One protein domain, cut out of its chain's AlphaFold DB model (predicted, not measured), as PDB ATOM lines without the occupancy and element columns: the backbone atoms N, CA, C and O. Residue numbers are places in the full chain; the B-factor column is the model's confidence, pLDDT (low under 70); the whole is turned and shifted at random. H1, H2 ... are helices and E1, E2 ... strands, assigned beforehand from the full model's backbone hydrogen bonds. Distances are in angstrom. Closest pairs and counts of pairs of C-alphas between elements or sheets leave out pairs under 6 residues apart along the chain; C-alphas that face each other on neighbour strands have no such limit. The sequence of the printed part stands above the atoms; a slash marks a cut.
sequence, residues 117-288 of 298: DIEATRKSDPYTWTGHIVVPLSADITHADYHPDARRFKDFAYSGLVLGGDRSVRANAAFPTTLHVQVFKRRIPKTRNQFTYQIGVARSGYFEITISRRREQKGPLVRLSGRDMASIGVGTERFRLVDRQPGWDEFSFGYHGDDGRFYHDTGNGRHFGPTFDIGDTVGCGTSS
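What this domain is: This is residues 117 to 288 of the 298 residues of the protein "F-box domain-containing protein" of Globisporangium ultimum (strain ATCC 200006 / CBS 805.95 / DAOM BR144) (UniProt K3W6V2). With little regular structure, this domain is long loops round a small sandwich, the sheet E6 E7 E8 partly face to face with E5 E9; hairpin E3 E4 lies at one end, and residues 142 to 149, of which 148 and 149 belong to H2, stick out. The 172 printed residues, 57 in named elements, run H1 E1 H2 E2 E3 E4 E5 E6 E7 E8 E9, mostly strand, sheets antiparallel; compact, radius of gyration of the C-alphas 17.7 A, spans 49 by 46 by 31 A.

How they stand to each other: E6, residues 231 to 235, E7, 252 to 256, and E8, 261 to 263, form a meander of antiparallel hairpins; N 232 to O 255 is 2.9 A, N 254 to O 263 3.0 A. E5, 205 to 210, and E9, 281 to 286, are antiparallel, N 207 to O 284 2.9 A. The closest C-alphas of E6 and E9, Gly 233 and Cys 284, are 6.4 A apart. H1, 118 to 123, has every O i to N i+4 pair within hydrogen-bond range; H2, 148 to 151, is apart from it.

Where its parts are: H1 begins at C-alpha 118 (84.243, 101.160, 100.274). E3, 180 to 187, is 22.3 A long; E4, 195 to 202, bends by 52 degrees at 199. E1 is 134 to 136, E2 156 to 158. E9 ends at C-alpha 286 (87.747, 115.828, 116.440).

The domain as a whole: The printed part has no cut. Links E1 to H2, E2 to E3, E5 to E6, E6 to E7 and E8 to E9 are long. Residues 125 to 131, 138 to 151, 217 to 218 and 288 have pLDDT under 70.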
ATOM      1  N   ASP A 117      85.503 101.870 104.500       90.62
ATOM      2  CA  ASP A 117      84.239 101.237 104.107       90.62
ATOM      3  C   ASP A 117      83.873 101.645 102.675       90.62
ATOM      4  O   ASP A 117      83.112 102.582 102.431       90.62
ATOM      5  N   ILE A 118      84.460 100.935 101.712       86.88
ATOM      6  CA  ILE A 118      84.243 101.160 100.274       86.88
ATOM      7  C   ILE A 118      82.803 100.814  99.869       86.88
ATOM      8  O   ILE A 118      82.214 101.448  98.990       86.88
ATOM      9  N   GLU A 119      82.212  99.817 100.527       84.94
ATOM     10  CA  GLU A 119      80.853  99.368 100.234       84.94
ATOM     11  C   GLU A 119      79.810 100.426 100.613       84.94
ATOM     12  O   GLU A 119      78.774 100.509  99.955       84.94
ATOM     13  N   ALA A 120      80.075 101.279 101.610       87.88
ATOM     14  CA  ALA A 120      79.199 102.412 101.905       87.88
ATOM     15  C   ALA A 120      79.070 103.376 100.721       87.88
ATOM     16  O   ALA A 120      77.952 103.763 100.383       87.88
ATOM     17  N   THR A 121      80.174 103.722 100.054       84.75
ATOM     18  CA  THR A 121      80.137 104.588  98.864       84.75
ATOM     19  C   THR A 121      79.335 103.932  97.747       84.75
ATOM     20  O   THR A 121      78.459 104.564  97.166       84.75
ATOM     21  N   ARG A 122      79.566 102.637  97.501       80.75
ATOM     22  CA  ARG A 122      78.851 101.865  96.474       80.75
ATOM     23  C   ARG A 122      77.342 101.794  96.728       80.75
ATOM     24  O   ARG A 122      76.564 101.900  95.791       80.75
ATOM     25  N   LYS A 123      76.918 101.606  97.980       83.19
ATOM     26  CA  LYS A 123      75.492 101.578  98.359       83.19
ATOM     27  C   LYS A 123      74.834 102.953  98.316       83.19
ATOM     28  O   LYS A 123      73.615 103.031  98.215       83.19
ATOM     29  N   SER A 124      75.626 104.017  98.436       79.81
ATOM     30  CA  SER A 124      75.143 105.395  98.399       79.81
ATOM     31  C   SER A 124      74.842 105.891  96.982       79.81
ATOM     32  O   SER A 124      74.355 107.011  96.879       79.81
ATOM     33  N   ASP A 125      75.126 105.114  95.930       69.75
ATOM     34  CA  ASP A 125      74.803 105.431  94.533       69.75
ATOM     35  C   ASP A 125      73.407 104.887  94.156       69.75
ATOM     36  O   ASP A 125      73.259 103.685  93.913       69.75
ATOM     37  N   PRO A 126      72.361 105.736  94.112       59.62
ATOM     38  CA  PRO A 126      71.020 105.316  93.717       59.62
ATOM     39  C   PRO A 126      70.842 105.171  92.195       59.62
ATOM     40  O   PRO A 126      69.792 104.688  91.773       59.62
ATOM     41  N   TYR A 127      71.813 105.579  91.367       53.75
ATOM     42  CA  TYR A 127      71.625 105.760  89.921       53.75
ATOM     43  C   TYR A 127      72.417 104.801  89.036       53.75
ATOM     44  O   TYR A 127      72.393 104.949  87.814       53.75
ATOM     45  N   THR A 128      73.067 103.770  89.590       52.12
ATOM     46  CA  THR A 128      73.846 102.790  88.802       52.12
ATOM     47  C   THR A 128      74.861 103.456  87.865       52.12
ATOM     48  O   THR A 128      75.224 102.888  86.831       52.12
ATOM     49  N   TRP A 129      75.329 104.668  88.191       58.72
ATOM     50  CA  TRP A 129      76.362 105.298  87.388       58.72
ATOM     51  C   TRP A 129      77.671 104.595  87.719       58.72
ATOM     52  O   TRP A 129      78.321 104.829  88.737       58.72
ATOM     53  N   THR A 130      78.089 103.711  86.817       57.91
ATOM     54  CA  THR A 130      79.313 102.902  86.918       57.91
ATOM     55  C   THR A 130      80.603 103.732  87.051       57.91
ATOM     56  O   THR A 130      81.693 103.171  87.140       57.91
ATOM     57  N   GLY A 131      80.519 105.064  87.101       65.12
ATOM     58  CA  GLY A 131      81.635 105.969  87.340       65.12
ATOM     59  C   GLY A 131      81.968 106.233  88.817       65.12
ATOM     60  O   GLY A 131      83.061 106.728  89.085       65.12
ATOM     61  N   HIS A 132      81.146 105.848  89.807       75.62
ATOM     62  CA  HIS A 132      81.512 106.044  91.226       75.62
ATOM     63  C   HIS A 132      82.326 104.892  91.853       75.62
ATOM     64  O   HIS A 132      82.525 104.848  93.069       75.62
ATOM     65  N   ILE A 133      82.921 104.000  91.055       81.25
ATOM     66  CA  ILE A 133      83.617 102.791  91.541       81.25
ATOM     67  C   ILE A 133      84.935 103.111  92.264       81.25
ATOM     68  O   ILE A 133      85.940 103.443  91.629       81.25
ATOM     69  N   VAL A 134      84.948 103.002  93.592       85.50
ATOM     70  CA  VAL A 134      86.175 102.963  94.404       85.50
ATOM     71  C   VAL A 134      86.521 101.501  94.662       85.50
ATOM     72  O   VAL A 134      85.633 100.698  94.936       85.50
ATOM     73  N   VAL A 135      87.797 101.143  94.546       85.62
ATOM     74  CA  VAL A 135      88.279  99.779  94.795       85.62
ATOM     75  C   VAL A 135      89.379  99.795  95.844       85.62
ATOM     76  O   VAL A 135      90.126 100.777  95.918       85.62
ATOM     77  N   PRO A 136      89.511  98.725  96.640       87.00
ATOM     78  CA  PRO A 136      90.672  98.573  97.493       87.00
ATOM     79  C   PRO A 136      91.922  98.402  96.630       87.00
ATOM     80  O   PRO A 136      91.884  97.778  95.566       87.00
ATOM     81  N   LEU A 137      93.033  98.959  97.094       83.38
ATOM     82  CA  LEU A 137      94.353  98.667  96.556       83.38
ATOM     83  C   LEU A 137      95.009  97.681  97.517       83.38
ATOM     84  O   LEU A 137      95.174  97.981  98.695       83.38
ATOM     85  N   SER A 138      95.346  96.488  97.042       68.62
ATOM     86  CA  SER A 138      96.025  95.487  97.864       68.62
ATOM     87  C   SER A 138      97.443  95.240  97.374       68.62
ATOM     88  O   SER A 138      97.648  95.112  96.167       68.62
ATOM     89  N   ALA A 139      98.365  95.020  98.309       52.88
ATOM     90  CA  ALA A 139      99.503  94.129  98.082       52.88
ATOM     91  C   ALA A 139      99.117  92.635  98.258       52.88
ATOM     92  O   ALA A 139      99.759  91.784  97.656       52.88
ATOM     93  N   ASP A 140      98.036  92.329  98.997       46.38
ATOM     94  CA  ASP A 140      97.709  90.975  99.496       46.38
ATOM     95  C   ASP A 140      96.379  90.363  98.985       46.38
ATOM     96  O   ASP A 140      95.790  89.520  99.659       46.38
ATOM     97  N   ILE A 141      95.858  90.735  97.806       52.25
ATOM     98  CA  ILE A 141      94.824  89.902  97.155       52.25
ATOM     99  C   ILE A 141      95.548  88.778  96.406       52.25
ATOM    100  O   ILE A 141      95.752  88.838  95.194       52.25
ATOM    101  N   THR A 142      95.936  87.724  97.124       41.16
ATOM    102  CA  THR A 142      95.974  86.403  96.497       41.16
ATOM    103  C   THR A 142      94.519  85.983  96.290       41.16
ATOM    104  O   THR A 142      93.700  85.988  97.208       41.16
ATOM    105  N   HIS A 143      94.157  85.708  95.039       42.28
ATOM    106  CA  HIS A 143      92.838  85.215  94.650       42.28
ATOM    107  C   HIS A 143      92.553  83.851  95.312       42.28
ATOM    108  O   HIS A 143      92.764  82.819  94.684       42.28
ATOM    109  N   ALA A 144      92.099  83.821  96.567       37.16
ATOM    110  CA  ALA A 144      91.634  82.581  97.198       37.16
ATOM    111  C   ALA A 144      90.660  82.774  98.371       37.16
ATOM    112  O   ALA A 144      89.679  82.041  98.429       37.16
ATOM    113  N   ASP A 145      90.821  83.772  99.242       40.38
ATOM    114  CA  ASP A 145      90.080  83.755 100.513       40.38
ATOM    115  C   ASP A 145      89.105  84.929 100.664       40.38
ATOM    116  O   ASP A 145      89.405  85.968 101.252       40.38
ATOM    117  N   TYR A 146      87.873  84.739 100.182       42.22
ATOM    118  CA  TYR A 146      86.713  85.563 100.553       42.22
ATOM    119  C   TYR A 146      86.301  85.269 102.014       42.22
ATOM    120  O   TYR A 146      85.186  84.840 102.302       42.22
ATOM    121  N   HIS A 147      87.214  85.479 102.966       47.38
ATOM    122  CA  HIS A 147      86.883  85.483 104.388       47.38
ATOM    123  C   HIS A 147      86.261  86.846 104.747       47.38
ATOM    124  O   HIS A 147      86.712  87.873 104.240       47.38
ATOM    125  N   PRO A 148      85.250  86.934 105.626       48.75
ATOM    126  CA  PRO A 148      84.697  88.220 106.072       48.75
ATOM    127  C   PRO A 148      85.740  89.173 106.702       48.75
ATOM    128  O   PRO A 148      85.540  90.387 106.668       48.75
ATOM    129  N   ASP A 149      86.878  88.654 107.185       49.69
ATOM    130  CA  ASP A 149      88.038  89.448 107.638       49.69
ATOM    131  C   ASP A 149      88.880  90.064 106.500       49.69
ATOM    132  O   ASP A 149      89.688  90.955 106.755       49.69
ATOM    133  N   ALA A 150      88.653  89.677 105.240       53.59
ATOM    134  CA  ALA A 150      89.343  90.211 104.060       53.59
ATOM    135  C   ALA A 150      88.916  91.646 103.683       53.59
ATOM    136  O   ALA A 150      89.365  92.183 102.678       53.59
ATOM    137  N   ARG A 151      88.046  92.295 104.474       67.12
ATOM    138  CA  ARG A 151      87.532  93.661 104.230       67.12
ATOM    139  C   ARG A 151      88.285  94.759 104.991       67.12
ATOM    140  O   ARG A 151      87.767  95.852 105.196       67.12
ATOM    141  N   ARG A 152      89.501  94.467 105.447       83.88
ATOM    142  CA  ARG A 152      90.329  95.344 106.287       83.88
ATOM    143  C   ARG A 152      91.269  96.211 105.445       83.88
ATOM    144  O   ARG A 152      92.488  96.103 105.538       83.88
ATOM    145  N   PHE A 153      90.696  97.063 104.600       86.31
ATOM    146  CA  PHE A 153      91.464  97.891 103.667       86.31
ATOM    147  C   PHE A 153      91.885  99.228 104.281       86.31
ATOM    148  O   PHE A 153      91.158  99.817 105.084       86.31
ATOM    149  N   LYS A 154      93.057  99.717 103.875       89.25
ATOM    150  CA  LYS A 154      93.579 101.051 104.226       89.25
ATOM    151  C   LYS A 154      93.799 101.891 102.973       89.25
ATOM    152  O   LYS A 154      93.427 103.058 102.951       89.25
ATOM    153  N   ASP A 155      94.310 101.249 101.925       89.94
ATOM    154  CA  ASP A 155      94.553 101.861 100.629       89.94
ATOM    155  C   ASP A 155      93.403 101.571  99.662       89.94
ATOM    156  O   ASP A 155      92.856 100.466  99.595       89.94
ATOM    157  N   PHE A 156      93.026 102.584  98.894       90.75
ATOM    158  CA  PHE A 156      91.937 102.517  97.929       90.75
ATOM    159  C   PHE A 156      92.176 103.530  96.812       90.75
ATOM    160  O   PHE A 156      92.946 104.477  96.959       90.75
ATOM    161  N   ALA A 157      91.512 103.332  95.678       90.06
ATOM    162  CA  ALA A 157      91.571 104.279  94.576       90.06
ATOM    163  C   ALA A 157      90.300 104.279  93.740       90.06
ATOM    164  O   ALA A 157      89.537 103.310  93.698       90.06
ATOM    165  N   TYR A 158      90.120 105.364  92.993       87.31
ATOM    166  CA  TYR A 158      89.146 105.396  91.919       87.31
ATOM    167  C   TYR A 158      89.509 104.379  90.826       87.31
ATOM    168  O   TYR A 158      90.636 104.425  90.338       87.31
ATOM    169  N   SER A 159      88.568 103.520  90.399       84.44
ATOM    170  CA  SER A 159      88.743 102.564  89.294       84.44
ATOM    171  C   SER A 159      87.797 102.678  88.094       84.44
ATOM    172  O   SER A 159      87.786 101.776  87.257       84.44
ATOM    173  N   GLY A 160      87.039 103.755  87.976       81.56
ATOM    174  CA  GLY A 160      86.273 104.064  86.767       81.56
ATOM    175  C   GLY A 160      87.082 104.881  85.757       81.56
ATOM    176  O   GLY A 160      88.239 105.235  85.993       81.56
ATOM    177  N   LEU A 161      86.445 105.164  84.619       83.00
ATOM    178  CA  LEU A 161      87.061 105.827  83.465       83.00
ATOM    179  C   LEU A 161      86.697 107.313  83.346       83.00
ATOM    180  O   LEU A 161      87.337 108.039  82.590       83.00
ATOM    181  N   VAL A 162      85.677 107.769  84.076       84.88
ATOM    182  CA  VAL A 162      85.121 109.122  83.946       84.88
ATOM    183  C   VAL A 162      85.396 109.934  85.209       84.88
ATOM    184  O   VAL A 162      84.884 109.613  86.277       84.88
ATOM    185  N   LEU A 163      86.233 110.964  85.124       85.38
ATOM    186  CA  LEU A 163      86.517 111.871  86.235       85.38
ATOM    187  C   LEU A 163      85.406 112.916  86.393       85.38
ATOM    188  O   LEU A 163      84.928 113.479  85.403       85.38
ATOM    189  N   GLY A 164      85.052 113.195  87.647       83.25
ATOM    190  CA  GLY A 164      83.956 114.076  88.052       83.25
ATOM    191  C   GLY A 164      83.032 113.402  89.075       83.25
ATOM    192  O   GLY A 164      83.313 112.289  89.529       83.25
ATOM    193  N   GLY A 165      81.939 114.087  89.428       83.44
ATOM    194  CA  GLY A 165      80.858 113.533  90.255       83.44
ATOM    195  C   GLY A 165      81.234 113.245  91.711       83.44
ATOM    196  O   GLY A 165      80.718 112.289  92.267       83.44
ATOM    197  N   ASP A 166      82.193 113.990  92.276       87.19
ATOM    198  CA  ASP A 166      82.582 114.053  93.701       87.19
ATOM    199  C   ASP A 166      82.243 112.839  94.573       87.19
ATOM    200  O   ASP A 166      81.089 112.582  94.913       87.19
ATOM    201  N   ARG A 167      83.262 112.099  95.014       88.50
ATOM    202  CA  ARG A 167      83.044 110.873  95.787       88.50
ATOM    203  C   ARG A 167      83.830 110.869  97.065       88.50
ATOM    204  O   ARG A 167      85.015 111.188  97.092       88.50
ATOM    205  N   SER A 168      83.161 110.388  98.091       91.75
ATOM    206  CA  SER A 168      83.694 110.246  99.425       91.75
ATOM    207  C   SER A 168      83.729 108.776  99.806       91.75
ATOM    208  O   SER A 168      82.825 108.002  99.488       91.75
ATOM    209  N   VAL A 169      84.764 108.397 100.539       92.62
ATOM    210  CA  VAL A 169      84.787 107.162 101.320       92.62
ATOM    211  C   VAL A 169      84.790 107.521 102.795       92.62
ATOM    212  O   VAL A 169      85.253 108.595 103.180       92.62
ATOM    213  N   ARG A 170      84.278 106.623 103.631       93.62
ATOM    214  CA  ARG A 170      84.270 106.799 105.086       93.62
ATOM    215  C   ARG A 170      84.974 105.642 105.777       93.62
ATOM    216  O   ARG A 170      85.229 104.606 105.167       93.62
ATOM    217  N   ALA A 171      85.261 105.814 107.061       94.44
ATOM    218  CA  ALA A 171      85.742 104.724 107.894       94.44
ATOM    219  C   ALA A 171      84.631 103.701 108.200       94.44
ATOM    220  O   ALA A 171      83.444 104.028 108.211       94.44
ATOM    221  N   ASN A 172      85.038 102.473 108.510       93.44
ATOM    222  CA  ASN A 172      84.178 101.344 108.881       93.44
ATOM    223  C   ASN A 172      83.468 101.488 110.236       93.44
ATOM    224  O   ASN A 172      82.555 100.725 110.544       93.44
ATOM    225  N   ALA A 173      83.898 102.441 111.054       93.56
ATOM    226  CA  ALA A 173      83.285 102.789 112.323       93.56
ATOM    227  C   ALA A 173      83.317 104.310 112.490       93.56
ATOM    228  O   ALA A 173      84.185 104.985 111.936       93.56
ATOM    229  N   ALA A 174      82.377 104.850 113.263       92.25
ATOM    230  CA  ALA A 174      82.404 106.251 113.662       92.25
ATOM    231  C   ALA A 174      83.432 106.473 114.781       92.25
ATOM    232  O   ALA A 174      83.721 105.566 115.562       92.25
ATOM    233  N   PHE A 175      83.942 107.700 114.907       90.38
ATOM    234  CA  PHE A 175      84.650 108.090 116.123       90.38
ATOM    235  C   PHE A 175      83.684 108.053 117.313       90.38
ATOM    236  O   PHE A 175      82.632 108.698 117.243       90.38
ATOM    237  N   PRO A 176      84.017 107.357 118.414       90.69
ATOM    238  CA  PRO A 176      83.175 107.400 119.596       90.69
ATOM    239  C   PRO A 176      83.116 108.824 120.162       90.69
ATOM    240  O   PRO A 176      84.137 109.493 120.322       90.69
ATOM    241  N   THR A 177      81.910 109.289 120.486       84.94
ATOM    242  CA  THR A 177      81.671 110.617 121.084       84.94
ATOM    243  C   THR A 177      81.883 110.628 122.601       84.94
ATOM    244  O   THR A 177      81.925 111.687 123.231       84.94
ATOM    245  N   THR A 178      82.035 109.449 123.201       88.38
ATOM    246  CA  THR A 178      82.304 109.243 124.625       88.38
ATOM    247  C   THR A 178      83.758 108.848 124.864       88.38
ATOM    248  O   THR A 178      84.527 108.588 123.935       88.38
ATOM    249  N   LEU A 179      84.145 108.790 126.141       91.44
ATOM    250  CA  LEU A 179      85.428 108.218 126.535       91.44
ATOM    251  C   LEU A 179      85.502 106.761 126.052       91.44
ATOM    252  O   LEU A 179      84.604 105.977 126.352       91.44
ATOM    253  N   HIS A 180      86.550 106.419 125.312       94.56
ATOM    254  CA  HIS A 180      86.763 105.087 124.751       94.56
ATOM    255  C   HIS A 180      88.230 104.684 124.857       94.56
ATOM    256  O   HIS A 180      89.112 105.538 124.976       94.56
ATOM    257  N   VAL A 181      88.493 103.378 124.818       96.94
ATOM    258  CA  VAL A 181      89.856 102.843 124.758       96.94
ATOM    259  C   VAL A 181      90.455 103.131 123.385       96.94
ATOM    260  O   VAL A 181      89.820 102.884 122.364       96.94
ATOM    261  N   GLN A 182      91.699 103.600 123.367       95.75
ATOM    262  CA  GLN A 182      92.468 103.828 122.148       95.75
ATOM    263  C   GLN A 182      93.847 103.182 122.281       95.75
ATOM    264  O   GLN A 182      94.498 103.313 123.316       95.75
ATOM    265  N   VAL A 183      94.315 102.524 121.221       97.00
ATOM    266  CA  VAL A 183      95.694 102.030 121.135       97.00
ATOM    267  C   VAL A 183      96.492 102.921 120.192       97.00
ATOM    268  O   VAL A 183      96.048 103.230 119.086       97.00
ATOM    269  N   PHE A 184      97.674 103.341 120.640       94.62
ATOM    270  CA  PHE A 184      98.599 104.186 119.893       94.62
ATOM    271  C   PHE A 184      99.877 103.414 119.583       94.62
ATOM    272  O   PHE A 184     100.554 102.940 120.492       94.62
ATOM    273  N   LYS A 185     100.264 103.348 118.309       93.69
ATOM    274  CA  LYS A 185     101.583 102.848 117.910       93.69
ATOM    275  C   LYS A 185     102.615 103.960 118.116       93.69
ATOM    276  O   LYS A 185     102.579 104.982 117.436       93.69
ATOM    277  N   ARG A 186     103.511 103.797 119.087       92.88
ATOM    278  CA  ARG A 186     104.523 104.794 119.468       92.88
ATOM    279  C   ARG A 186     105.907 104.299 119.091       92.88
ATOM    280  O   ARG A 186     106.336 103.250 119.555       92.88
ATOM    281  N   ARG A 187     106.629 105.067 118.276       92.69
ATOM    282  CA  ARG A 187     108.034 104.776 117.978       92.69
ATOM    283  C   ARG A 187     108.877 104.945 119.240       92.69
ATOM    284  O   ARG A 187     108.741 105.950 119.935       92.69
ATOM    285  N   ILE A 188     109.775 103.998 119.498       90.88
ATOM    286  CA  ILE A 188     110.715 104.103 120.614       90.88
ATOM    287  C   ILE A 188     111.844 105.061 120.197       90.88
ATOM    288  O   ILE A 188     112.516 104.810 119.186       90.88
ATOM    289  N   PRO A 189     112.073 106.174 120.920       89.19
ATOM    290  CA  PRO A 189     113.138 107.114 120.584       89.19
ATOM    291  C   PRO A 189     114.501 106.422 120.517       89.19
ATOM    292  O   PRO A 189     114.766 105.490 121.269       89.19
ATOM    293  N   LYS A 190     115.385 106.902 119.635       87.44
ATOM    294  CA  LYS A 190     116.766 106.398 119.474       87.44
ATOM    295  C   LYS A 190     116.891 104.930 119.031       87.44
ATOM    296  O   LYS A 190     118.000 104.413 118.979       87.44
ATOM    297  N   THR A 191     115.795 104.282 118.640       87.06
ATOM    298  CA  THR A 191     115.815 102.952 118.018       87.06
ATOM    299  C   THR A 191     115.472 103.042 116.529       87.06
ATOM    300  O   THR A 191     114.758 103.949 116.064       87.06
ATOM    301  N   ARG A 192     115.994 102.090 115.751       82.19
ATOM    302  CA  ARG A 192     115.630 101.921 114.343       82.19
ATOM    303  C   ARG A 192     114.408 101.011 114.268       82.19
ATOM    304  O   ARG A 192     114.482  99.863 114.683       82.19
ATOM    305  N   ASN A 193     113.303 101.534 113.743       81.25
ATOM    306  CA  ASN A 193     112.067 100.801 113.440       81.25
ATOM    307  C   ASN A 193     111.373 100.071 114.609       81.25
ATOM    308  O   ASN A 193     110.418  99.342 114.357       81.25
ATOM    309  N   GLN A 194     111.773 100.281 115.868       90.19
ATOM    310  CA  GLN A 194     111.051  99.704 117.004       90.19
ATOM    311  C   GLN A 194     109.912 100.617 117.459       90.19
ATOM    312  O   GLN A 194     109.993 101.852 117.418       90.19
ATOM    313  N   PHE A 195     108.838  99.988 117.917       94.56
ATOM    314  CA  PHE A 195     107.655 100.651 118.431       94.56
ATOM    315  C   PHE A 195     107.078  99.873 119.613       94.56
ATOM    316  O   PHE A 195     107.383  98.703 119.807       94.56
ATOM    317  N   THR A 196     106.244 100.550 120.390       95.62
ATOM    318  CA  THR A 196     105.384  99.978 121.428       95.62
ATOM    319  C   THR A 196     103.935 100.327 121.102       95.62
ATOM    320  O   THR A 196     103.659 101.356 120.471       95.62
ATOM    321  N   TYR A 197     103.002  99.480 121.513       97.88
ATOM    322  CA  TYR A 197     101.587  99.808 121.549       97.88
ATOM    323  C   TYR A 197     101.237 100.355 122.921       97.88
ATOM    324  O   TYR A 197     101.361  99.684 123.942       97.88
ATOM    325  N   GLN A 198     100.756 101.585 122.938       97.56
ATOM    326  CA  GLN A 198     100.368 102.267 124.152       97.56
ATOM    327  C   GLN A 198      98.843 102.329 124.246       97.56
ATOM    328  O   GLN A 198      98.189 102.916 123.386       97.56
ATOM    329  N   ILE A 199      98.278 101.735 125.290       98.19
ATOM    330  CA  ILE A 199      96.846 101.734 125.579       98.19
ATOM    331  C   ILE A 199      96.514 102.981 126.389       98.19
ATOM    332  O   ILE A 199      97.031 103.188 127.487       98.19
ATOM    333  N   GLY A 200      95.630 103.804 125.851       96.19
ATOM    334  CA  GLY A 200      95.088 104.979 126.509       96.19
ATOM    335  C   GLY A 200      93.567 105.006 126.443       96.19
ATOM    336  O   GLY A 200      92.912 104.068 125.990       96.19
ATOM    337  N   VAL A 201      93.013 106.132 126.877       94.31
ATOM    338  CA  VAL A 201      91.610 106.478 126.658       94.31
ATOM    339  C   VAL A 201      91.529 107.848 126.003       94.31
ATOM    340  O   VAL A 201      92.329 108.733 126.311       94.31
ATOM    341  N   ALA A 202      90.575 108.024 125.097       91.00
ATOM    342  CA  ALA A 202      90.377 109.262 124.359       91.00
ATOM    343  C   ALA A 202      88.896 109.655 124.341       91.00
ATOM    344  O   ALA A 202      88.010 108.819 124.479       91.00
ATOM    345  N   ARG A 203      88.630 110.955 124.189       89.81
ATOM    346  CA  ARG A 203      87.300 111.510 123.850       89.81
ATOM    347  C   ARG A 203      87.302 112.168 122.466       89.81
ATOM    348  O   ARG A 203      86.353 112.839 122.083       89.81
ATOM    349  N   SER A 204      88.428 112.065 121.779       88.81
ATOM    350  CA  SER A 204      88.785 112.771 120.556       88.81
ATOM    351  C   SER A 204      89.240 111.750 119.530       88.81
ATOM    352  O   SER A 204      89.879 110.764 119.895       88.81
ATOM    353  N   GLY A 205      88.953 112.018 118.265       88.88
ATOM    354  CA  GLY A 205      89.449 111.251 117.134       88.88
ATOM    355  C   GLY A 205      90.570 111.980 116.412       88.88
ATOM    356  O   GLY A 205      90.600 113.209 116.399       88.88
ATOM    357  N   TYR A 206      91.471 111.230 115.789       92.50
ATOM    358  CA  TYR A 206      92.433 111.752 114.827       92.50
ATOM    359  C   TYR A 206      92.714 110.689 113.772       92.50
ATOM    360  O   TYR A 206      92.887 109.519 114.115       92.50
ATOM    361  N   PHE A 207      92.759 111.094 112.511       94.31
ATOM    362  CA  PHE A 207      93.205 110.254 111.410       94.31
ATOM    363  C   PHE A 207      93.954 111.091 110.379       94.31
ATOM    364  O   PHE A 207      93.779 112.305 110.301       94.31
ATOM    365  N   GLU A 208      94.778 110.422 109.586       96.19
ATOM    366  CA  GLU A 208      95.522 111.015 108.480       96.19
ATOM    367  C   GLU A 208      95.197 110.268 107.195       96.19
ATOM    368  O   GLU A 208      94.911 109.068 107.223       96.19
ATOM    369  N   ILE A 209      95.274 110.975 106.073       96.06
ATOM    370  CA  ILE A 209      95.297 110.372 104.743       96.06
ATOM    371  C   ILE A 209      96.536 110.864 104.002       96.06
ATOM    372  O   ILE A 209      96.892 112.038 104.095       96.06
ATOM    373  N   THR A 210      97.170 109.971 103.250       96.56
ATOM    374  CA  THR A 210      98.254 110.313 102.327       96.56
ATOM    375  C   THR A 210      97.737 110.200 100.904       96.56
ATOM    376  O   THR A 210      97.157 109.180 100.528       96.56
ATOM    377  N   ILE A 211      97.959 111.231 100.096       95.44
ATOM    378  CA  ILE A 211      97.499 111.265  98.707       95.44
ATOM    379  C   ILE A 211      98.647 110.808  97.814       95.44
ATOM    380  O   ILE A 211      99.754 111.335  97.877       95.44
ATOM    381  N   SER A 212      98.401 109.814  96.966       92.88
ATOM    382  CA  SER A 212      99.422 109.225  96.093       92.88
ATOM    383  C   SER A 212      98.922 109.092  94.661       92.88
ATOM    384  O   SER A 212      97.728 108.912  94.424       92.88
ATOM    385  N   ARG A 213      99.840 109.119  93.683       88.88
ATOM    386  CA  ARG A 213      99.484 108.775  92.296       88.88
ATOM    387  C   ARG A 213      99.162 107.293  92.202       88.88
ATOM    388  O   ARG A 213      99.951 106.451  92.637       88.88
ATOM    389  N   ARG A 214      98.052 106.970  91.544       85.31
ATOM    390  CA  ARG A 214      97.748 105.592  91.165       85.31
ATOM    391  C   ARG A 214      98.763 105.124  90.115       85.31
ATOM    392  O   ARG A 214      98.879 105.747  89.066       85.31
ATOM    393  N   ARG A 215      99.492 104.039  90.401       78.50
ATOM    394  CA  ARG A 215     100.508 103.477  89.487       78.50
ATOM    395  C   ARG A 215      99.892 102.722  88.310       78.50
ATOM    396  O   ARG A 215     100.353 102.861  87.186       78.50
ATOM    397  N   GLU A 216      98.837 101.954  88.568       74.44
ATOM    398  CA  GLU A 216      98.161 101.127  87.566       74.44
ATOM    399  C   GLU A 216      96.785 101.704  87.244       74.44
ATOM    400  O   GLU A 216      95.798 101.474  87.949       74.44
ATOM    401  N   GLN A 217      96.729 102.491  86.175       69.62
ATOM    402  CA  GLN A 217      95.494 103.035  85.639       69.62
ATOM    403  C   GLN A 217      95.010 102.179  84.468       69.62
ATOM    404  O   GLN A 217      95.711 102.001  83.475       69.62
ATOM    405  N   LYS A 218      93.792 101.640  84.586       67.06
ATOM    406  CA  LYS A 218      93.165 100.854  83.521       67.06
ATOM    407  C   LYS A 218      92.514 101.795  82.507       67.06
ATOM    408  O   LYS A 218      91.392 102.229  82.726       67.06
ATOM    409  N   GLY A 219      93.211 102.069  81.407       74.19
ATOM    410  CA  GLY A 219      92.670 102.786  80.248       74.19
ATOM    411  C   GLY A 219      92.706 104.319  80.346       74.19
ATOM    412  O   GLY A 219      93.064 104.872  81.389       74.19
ATOM    413  N   PRO A 220      92.374 105.013  79.244       78.69
ATOM    414  CA  PRO A 220      92.367 106.469  79.197       78.69
ATOM    415  C   PRO A 220      91.242 107.038  80.068       78.69
ATOM    416  O   PRO A 220      90.109 106.557  80.034       78.69
ATOM    417  N   LEU A 221      91.557 108.085  80.830       84.31
ATOM    418  CA  LEU A 221      90.569 108.836  81.597       84.31
ATOM    419  C   LEU A 221      89.877 109.881  80.726       84.31
ATOM    420  O   LEU A 221      90.534 110.641  80.017       84.31
ATOM    421  N   VAL A 222      88.562 109.984  80.876       85.94
ATOM    422  CA  VAL A 222      87.754 111.077  80.330       85.94
ATOM    423  C   VAL A 222      87.358 111.994  81.477       85.94
ATOM    424  O   VAL A 222      86.814 111.533  82.475       85.94
ATOM    425  N   ARG A 223      87.620 113.296  81.360       86.69
ATOM    426  CA  ARG A 223      87.235 114.282  82.375       86.69
ATOM    427  C   ARG A 223      85.983 115.025  81.937       86.69
ATOM    428  O   ARG A 223      85.998 115.646  80.882       86.69
ATOM    429  N   LEU A 224      84.937 114.990  82.761       79.62
ATOM    430  CA  LEU A 224      83.726 115.776  82.511       79.62
ATOM    431  C   LEU A 224      83.962 117.259  82.812       79.62
ATOM    432  O   LEU A 224      83.623 118.119  82.006       79.62
ATOM    433  N   SER A 225      84.565 117.557  83.964       78.81
ATOM    434  CA  SER A 225      84.830 118.922  84.420       78.81
ATOM    435  C   SER A 225      85.827 118.945  85.585       78.81
ATOM    436  O   SER A 225      86.187 117.906  86.142       78.81
ATOM    437  N   GLY A 226      86.254 120.150  85.971       81.00
ATOM    438  CA  GLY A 226      87.012 120.392  87.200       81.00
ATOM    439  C   GLY A 226      88.481 119.971  87.143       81.00
ATOM    440  O   GLY A 226      89.035 119.676  86.089       81.00
ATOM    441  N   ARG A 227      89.123 119.965  88.308       84.62
ATOM    442  CA  ARG A 227      90.495 119.491  88.526       84.62
ATOM    443  C   ARG A 227      90.466 118.326  89.504       84.62
ATOM    444  O   ARG A 227      89.523 118.209  90.281       84.62
ATOM    445  N   ASP A 228      91.486 117.475  89.461       86.88
ATOM    446  CA  ASP A 228      91.640 116.463  90.504       86.88
ATOM    447  C   ASP A 228      91.955 117.170  91.816       86.88
ATOM    448  O   ASP A 228      92.795 118.069  91.869       86.88
ATOM    449  N   MET A 229      91.231 116.795  92.858       90.62
ATOM    450  CA  MET A 229      91.453 117.311  94.194       90.62
ATOM    451  C   MET A 229      91.001 116.268  95.213       90.62
ATOM    452  O   MET A 229      90.248 115.345  94.889       90.62
ATOM    453  N   ALA A 230      91.481 116.416  96.442       94.88
ATOM    454  CA  ALA A 230      91.020 115.640  97.577       94.88
ATOM    455  C   ALA A 230      90.566 116.580  98.692       94.88
ATOM    456  O   ALA A 230      91.151 117.642  98.917       94.88
ATOM    457  N   SER A 231      89.545 116.154  99.422       96.44
ATOM    458  CA  SER A 231      89.111 116.776 100.664       96.44
ATOM    459  C   SER A 231      89.104 115.739 101.784       96.44
ATOM    460  O   SER A 231      88.896 114.545 101.566       96.44
ATOM    461  N   ILE A 232      89.370 116.199 103.003       97.81
ATOM    462  CA  ILE A 232      89.324 115.391 104.223       97.81
ATOM    463  C   ILE A 232      88.319 116.005 105.187       97.81
ATOM    464  O   ILE A 232      88.202 117.226 105.285       97.81
ATOM    465  N   GLY A 233      87.581 115.177 105.918       96.38
ATOM    466  CA  GLY A 233      86.539 115.694 106.784       96.38
ATOM    467  C   GLY A 233      85.927 114.683 107.730       96.38
ATOM    468  O   GLY A 233      86.298 113.511 107.768       96.38
ATOM    469  N   VAL A 234      84.947 115.166 108.482       95.56
ATOM    470  CA  VAL A 234      84.079 114.353 109.333       95.56
ATOM    471  C   VAL A 234      82.633 114.650 108.984       95.56
ATOM    472  O   VAL A 234      82.276 115.791 108.700       95.56
ATOM    473  N   GLY A 235      81.792 113.625 109.016       94.56
ATOM    474  CA  GLY A 235      80.370 113.758 108.745       94.56
ATOM    475  C   GLY A 235      79.550 112.812 109.602       94.56
ATOM    476  O   GLY A 235      80.064 111.835 110.151       94.56
ATOM    477  N   THR A 236      78.269 113.127 109.732       94.25
ATOM    478  CA  THR A 236      77.285 112.216 110.318       94.25
ATOM    479  C   THR A 236      76.907 111.134 109.307       94.25
ATOM    480  O   THR A 236      77.234 111.221 108.123       94.25
ATOM    481  N   GLU A 237      76.154 110.126 109.744       91.56
ATOM    482  CA  GLU A 237      75.616 109.090 108.851       91.56
ATOM    483  C   GLU A 237      74.717 109.629 107.725       91.56
ATOM    484  O   GLU A 237      74.481 108.923 106.751       91.56
ATOM    485  N   ARG A 238      74.239 110.876 107.848       92.88
ATOM    486  CA  ARG A 238      73.370 111.545 106.870       92.88
ATOM    487  C   ARG A 238      74.135 112.171 105.701       92.88
ATOM    488  O   ARG A 238      73.503 112.555 104.719       92.88
ATOM    489  N   PHE A 239      75.460 112.295 105.799       93.12
ATOM    490  CA  PHE A 239      76.290 112.818 104.715       93.12
ATOM    491  C   PHE A 239      76.241 111.884 103.497       93.12
ATOM    492  O   PHE A 239      76.433 110.672 103.623       93.12
ATOM    493  N   ARG A 240      75.994 112.448 102.309       89.56
ATOM    494  CA  ARG A 240      75.949 111.687 101.053       89.56
ATOM    495  C   ARG A 240      77.363 111.413 100.557       89.56
ATOM    496  O   ARG A 240      78.161 112.333 100.434       89.56
ATOM    497  N   LEU A 241      77.664 110.153 100.245       91.19
ATOM    498  CA  LEU A 241      79.016 109.748  99.841       91.19
ATOM    499  C   LEU A 241      79.300 109.929  98.342       91.19
ATOM    500  O   LEU A 241      80.442 109.758  97.922       91.19
ATOM    501  N   VAL A 242      78.288 110.254  97.541       89.31
ATOM    502  CA  VAL A 242      78.393 110.498  96.094       89.31
ATOM    503  C   VAL A 242      77.769 111.846  95.747       89.31
ATOM    504  O   VAL A 242      76.865 112.307  96.450       89.31
ATOM    505  N   ASP A 243      78.283 112.472  94.687       86.88
ATOM    506  CA  ASP A 243      77.917 113.810  94.210       86.88
ATOM    507  C   ASP A 243      78.043 114.907  95.283       86.88
ATOM    508  O   ASP A 243      77.315 115.907  95.289       86.88
ATOM    509  N   ARG A 244      78.947 114.706  96.250       88.75
ATOM    510  CA  ARG A 244      79.164 115.639  97.358       88.75
ATOM    511  C   ARG A 244      80.569 115.516  97.931       88.75
ATOM    512  O   ARG A 244      81.073 114.415  98.162       88.75
ATOM    513  N   GLN A 245      81.154 116.666  98.253       92.50
ATOM    514  CA  GLN A 245      82.361 116.744  99.067       92.50
ATOM    515  C   GLN A 245      82.042 117.072 100.533       92.50
ATOM    516  O   GLN A 245      81.057 117.771 100.807       92.50
ATOM    517  N   PRO A 246      82.874 116.617 101.489       95.81
ATOM    518  CA  PRO A 246      82.740 116.991 102.891       95.81
ATOM    519  C   PRO A 246      82.680 118.512 103.071       95.81
ATOM    520  O   PRO A 246      83.483 119.253 102.504       95.81
ATOM    521  N   GLY A 247      81.740 118.982 103.888       96.31
ATOM    522  CA  GLY A 247      81.550 120.392 104.219       96.31
ATOM    523  C   GLY A 247      80.581 121.158 103.313       96.31
ATOM    524  O   GLY A 247      80.220 122.284 103.647       96.31
ATOM    525  N   TRP A 248      80.121 120.578 102.202       94.00
ATOM    526  CA  TRP A 248      79.122 121.225 101.340       94.00
ATOM    527  C   TRP A 248      77.687 121.100 101.858       94.00
ATOM    528  O   TRP A 248      76.777 121.670 101.265       94.00
ATOM    529  N   ASP A 249      77.442 120.337 102.921       93.88
ATOM    530  CA  ASP A 249      76.143 120.241 103.594       93.88
ATOM    531  C   ASP A 249      76.263 120.456 105.109       93.88
ATOM    532  O   ASP A 249      77.361 120.513 105.669       93.88
ATOM    533  N   GLU A 250      75.113 120.564 105.772       95.69
ATOM    534  CA  GLU A 250      74.992 120.669 107.231       95.69
ATOM    535  C   GLU A 250      75.435 119.399 107.985       95.69
ATOM    536  O   GLU A 250      75.670 119.435 109.193       95.69
ATOM    537  N   PHE A 251      75.587 118.262 107.297       96.56
ATOM    538  CA  PHE A 251      75.914 116.972 107.911       96.56
ATOM    539  C   PHE A 251      77.407 116.684 107.955       96.56
ATOM    540  O   PHE A 251      77.795 115.630 108.470       96.56
ATOM    541  N   SER A 252      78.239 117.582 107.431       96.69
ATOM    542  CA  SER A 252      79.671 117.366 107.296       96.69
ATOM    543  C   SER A 252      80.501 118.635 107.484       96.69
ATOM    544  O   SER A 252      80.034 119.769 107.375       96.69
ATOM    545  N   PHE A 253      81.773 118.412 107.791       97.31
ATOM    546  CA  PHE A 253      82.829 119.408 107.861       97.31
ATOM    547  C   PHE A 253      83.972 118.920 106.985       97.31
ATOM    548  O   PHE A 253      84.369 117.760 107.106       97.31
ATOM    549  N   GLY A 254      84.517 119.785 106.135       97.44
ATOM    550  CA  GLY A 254      85.567 119.407 105.196       97.44
ATOM    551  C   GLY A 254      86.674 120.438 105.090       97.44
ATOM    552  O   GLY A 254      86.437 121.634 105.210       97.44
ATOM    553  N   TYR A 255      87.883 119.959 104.850       98.06
ATOM    554  CA  TYR A 255      89.053 120.740 104.483       98.06
ATOM    555  C   TYR A 255      89.487 120.315 103.084       98.06
ATOM    556  O   TYR A 255      89.686 119.124 102.832       98.06
ATOM    557  N   HIS A 256      89.542 121.278 102.170       97.25
ATOM    558  CA  HIS A 256      89.712 121.041 100.739       97.25
ATOM    559  C   HIS A 256      91.139 121.380 100.306       97.25
ATOM    560  O   HIS A 256      91.700 122.402 100.706       97.25
ATOM    561  N   GLY A 257      91.745 120.484  99.527       97.06
ATOM    562  CA  GLY A 257      93.151 120.592  99.139       97.06
ATOM    563  C   GLY A 257      93.419 121.552  97.989       97.06
ATOM    564  O   GLY A 257      94.540 122.029  97.847       97.06
ATOM    565  N   ASP A 258      92.412 121.881  97.186       95.12
ATOM    566  CA  ASP A 258      92.554 122.775  96.040       95.12
ATOM    567  C   ASP A 258      92.669 124.252  96.407       95.12
ATOM    568  O   ASP A 258      93.397 124.981  95.731       95.12
ATOM    569  N   ASP A 259      91.997 124.683  97.472       95.94
ATOM    570  CA  ASP A 259      91.948 126.085  97.891       95.94
ATOM    571  C   ASP A 259      92.367 126.328  99.351       95.94
ATOM    572  O   ASP A 259      92.433 127.477  99.799       95.94
ATOM    573  N   GLY A 260      92.648 125.260 100.104       97.25
ATOM    574  CA  GLY A 260      93.041 125.347 101.505       97.25
ATOM    575  C   GLY A 260      91.917 125.833 102.431       97.25
ATOM    576  O   GLY A 260      92.179 126.322 103.542       97.25
ATOM    577  N   ARG A 261      90.653 125.746 102.003       98.00
ATOM    578  CA  ARG A 261      89.503 126.246 102.759       98.00
ATOM    579  C   ARG A 261      88.798 125.154 103.546       98.00
ATOM    580  O   ARG A 261      88.798 123.971 103.218       98.00
ATOM    581  N   PHE A 262      88.167 125.599 104.624       97.69
ATOM    582  CA  PHE A 262      87.282 124.802 105.455       97.69
ATOM    583  C   PHE A 262      85.824 125.088 105.113       97.69
ATOM    584  O   PHE A 262      85.415 126.250 105.041       97.69
ATOM    585  N   TYR A 263      85.043 124.026 104.999       97.81
ATOM    586  CA  TYR A 263      83.658 124.019 104.561       97.81
ATOM    587  C   TYR A 263      82.759 123.383 105.629       97.81
ATOM    588  O   TYR A 263      83.123 122.388 106.257       97.81
ATOM    589  N   HIS A 264      81.593 123.988 105.834       97.31
ATOM    590  CA  HIS A 264      80.454 123.451 106.575       97.31
ATOM    591  C   HIS A 264      79.204 124.211 106.138       97.31
ATOM    592  O   HIS A 264      79.172 125.433 106.297       97.31
ATOM    593  N   ASP A 265      78.229 123.500 105.572       96.00
ATOM    594  CA  ASP A 265      76.989 124.069 105.035       96.00
ATOM    595  C   ASP A 265      77.208 125.299 104.130       96.00
ATOM    596  O   ASP A 265      76.537 126.326 104.216       96.00
ATOM    597  N   THR A 266      78.243 125.249 103.287       90.56
ATOM    598  CA  THR A 266      78.602 126.369 102.409       90.56
ATOM    599  C   THR A 266      79.298 125.889 101.142       90.56
ATOM    600  O   THR A 266      80.006 124.888 101.165       90.56
ATOM    601  N   GLY A 267      79.129 126.632 100.044       85.94
ATOM    602  CA  GLY A 267      79.859 126.422  98.787       85.94
ATOM    603  C   GLY A 267      81.107 127.298  98.620       85.94
ATOM    604  O   GLY A 267      81.866 127.077  97.689       85.94
ATOM    605  N   ASN A 268      81.340 128.278  99.503       91.19
ATOM    606  CA  ASN A 268      82.479 129.206  99.384       91.19
ATOM    607  C   ASN A 268      83.630 128.887 100.348       91.19
ATOM    608  O   ASN A 268      84.767 129.299 100.110       91.19
ATOM    609  N   GLY A 269      83.330 128.215 101.461       94.56
ATOM    610  CA  GLY A 269      84.302 127.908 102.506       94.56
ATOM    611  C   GLY A 269      84.913 129.153 103.164       94.56
ATOM    612  O   GLY A 269      84.597 130.302 102.850       94.56
ATOM    613  N   ARG A 270      85.822 128.930 104.110       96.81
ATOM    614  CA  ARG A 270      86.644 129.974 104.740       96.81
ATOM    615  C   ARG A 270      88.109 129.571 104.717       96.81
ATOM    616  O   ARG A 270      88.406 128.391 104.861       96.81
ATOM    617  N   HIS A 271      89.018 130.537 104.614       96.88
ATOM    618  CA  HIS A 271      90.453 130.262 104.707       96.88
ATOM    619  C   HIS A 271      90.777 129.484 105.992       96.88
ATOM    620  O   HIS A 271      90.338 129.869 107.082       96.88
ATOM    621  N   PHE A 272      91.539 128.397 105.865       96.88
ATOM    622  CA  PHE A 272      91.831 127.502 106.981       96.88
ATOM    623  C   PHE A 272      93.302 127.121 107.071       96.88
ATOM    624  O   PHE A 272      93.901 127.297 108.131       96.88
ATOM    625  N   GLY A 273      93.882 126.650 105.972       96.31
ATOM    626  CA  GLY A 273      95.251 126.158 105.928       96.31
ATOM    627  C   GLY A 273      95.836 126.230 104.519       96.31
ATOM    628  O   GLY A 273      95.223 126.825 103.634       96.31
ATOM    629  N   PRO A 274      97.028 125.653 104.304       97.38
ATOM    630  CA  PRO A 274      97.618 125.554 102.972       97.38
ATOM    631  C   PRO A 274      96.768 124.683 102.033       97.38
ATOM    632  O   PRO A 274      95.883 123.948 102.464       97.38
ATOM    633  N   THR A 275      97.040 124.734 100.737       97.81
ATOM    634  CA  THR A 275      96.575 123.702  99.801       97.81
ATOM    635  C   THR A 275      97.332 122.392 100.045       97.81
ATOM    636  O   THR A 275      98.435 122.420 100.590       97.81
ATOM    637  N   PHE A 276      96.774 121.262  99.619       97.69
ATOM    638  CA  PHE A 276      97.440 119.958  99.668       97.69
ATOM    639  C   PHE A 276      97.071 119.115  98.443       97.69
ATOM    640  O   PHE A 276      95.967 119.233  97.904       97.69
ATOM    641  N   ASP A 277      97.996 118.273  97.999       96.19
ATOM    642  CA  ASP A 277      97.857 117.458  96.793       96.19
ATOM    643  C   ASP A 277      98.651 116.138  96.920       96.19
ATOM    644  O   ASP A 277      99.100 115.730  97.991       96.19
ATOM    645  N   ILE A 278      98.798 115.421  95.812       95.75
ATOM    646  CA  ILE A 278      99.626 114.230  95.660       95.75
ATOM    647  C   ILE A 278     101.015 114.441  96.275       95.75
ATOM    648  O   ILE A 278     101.787 115.292  95.835       95.75
ATOM    649  N   GLY A 279     101.371 113.558  97.206       95.81
ATOM    650  CA  GLY A 279     102.614 113.600  97.971       95.81
ATOM    651  C   GLY A 279     102.419 114.074  99.409       95.81
ATOM    652  O   GLY A 279     103.275 113.786 100.244       95.81
ATOM    653  N   ASP A 280     101.292 114.720  99.713       97.75
ATOM    654  CA  ASP A 280     101.001 115.229 101.048       97.75
ATOM    655  C   ASP A 280     100.283 114.201 101.932       97.75
ATOM    656  O   ASP A 280      99.509 113.353 101.471       97.75
ATOM    657  N   THR A 281     100.516 114.337 103.239       97.94
ATOM    658  CA  THR A 281      99.734 113.695 104.298       97.94
ATOM    659  C   THR A 281      98.970 114.770 105.057       97.94
ATOM    660  O   THR A 281      99.576 115.686 105.613       97.94
ATOM    661  N   VAL A 282      97.644 114.649 105.106       97.81
ATOM    662  CA  VAL A 282      96.755 115.604 105.773       97.81
ATOM    663  C   VAL A 282      95.999 114.930 106.916       97.81
ATOM    664  O   VAL A 282      95.461 113.833 106.766       97.81
ATOM    665  N   GLY A 283      95.977 115.595 108.071       96.69
ATOM    666  CA  GLY A 283      95.316 115.122 109.284       96.69
ATOM    667  C   GLY A 283      93.949 115.765 109.511       96.69
ATOM    668  O   GLY A 283      93.737 116.944 109.227       96.69
ATOM    669  N   CYS A 284      93.027 115.003 110.092       95.56
ATOM    670  CA  CYS A 284      91.739 115.484 110.572       95.56
ATOM    671  C   CYS A 284      91.489 114.968 111.988       95.56
ATOM    672  O   CYS A 284      91.625 113.776 112.271       95.56
ATOM    673  N   GLY A 285      91.129 115.881 112.890       91.62
ATOM    674  CA  GLY A 285      90.886 115.573 114.292       91.62
ATOM    675  C   GLY A 285      89.562 116.128 114.795       91.62
ATOM    676  O   GLY A 285      89.147 117.227 114.426       91.62
ATOM    677  N   THR A 286      88.919 115.379 115.685       87.31
ATOM    678  CA  THR A 286      87.747 115.828 116.440       87.31
ATOM    679  C   THR A 286      88.155 116.089 117.879       87.31
ATOM    680  O   THR A 286      88.838 115.283 118.505       87.31
ATOM    681  N   SER A 287      87.734 117.222 118.434       80.94
ATOM    682  CA  SER A 287      87.959 117.540 119.843       80.94
ATOM    683  C   SER A 287      86.631 117.531 120.585       80.94
ATOM    684  O   SER A 287      85.753 118.346 120.302       80.94
ATOM    685  N   SER A 288      86.483 116.631 121.560       66.94
ATOM    686  CA  SER A 288      85.432 116.737 122.574       66.94
ATOM    687  C   SER A 288      85.823 117.870 123.518       66.94
ATOM    688  O   SER A 288      86.432 117.634 124.563       66.94
TER     689      SER A 288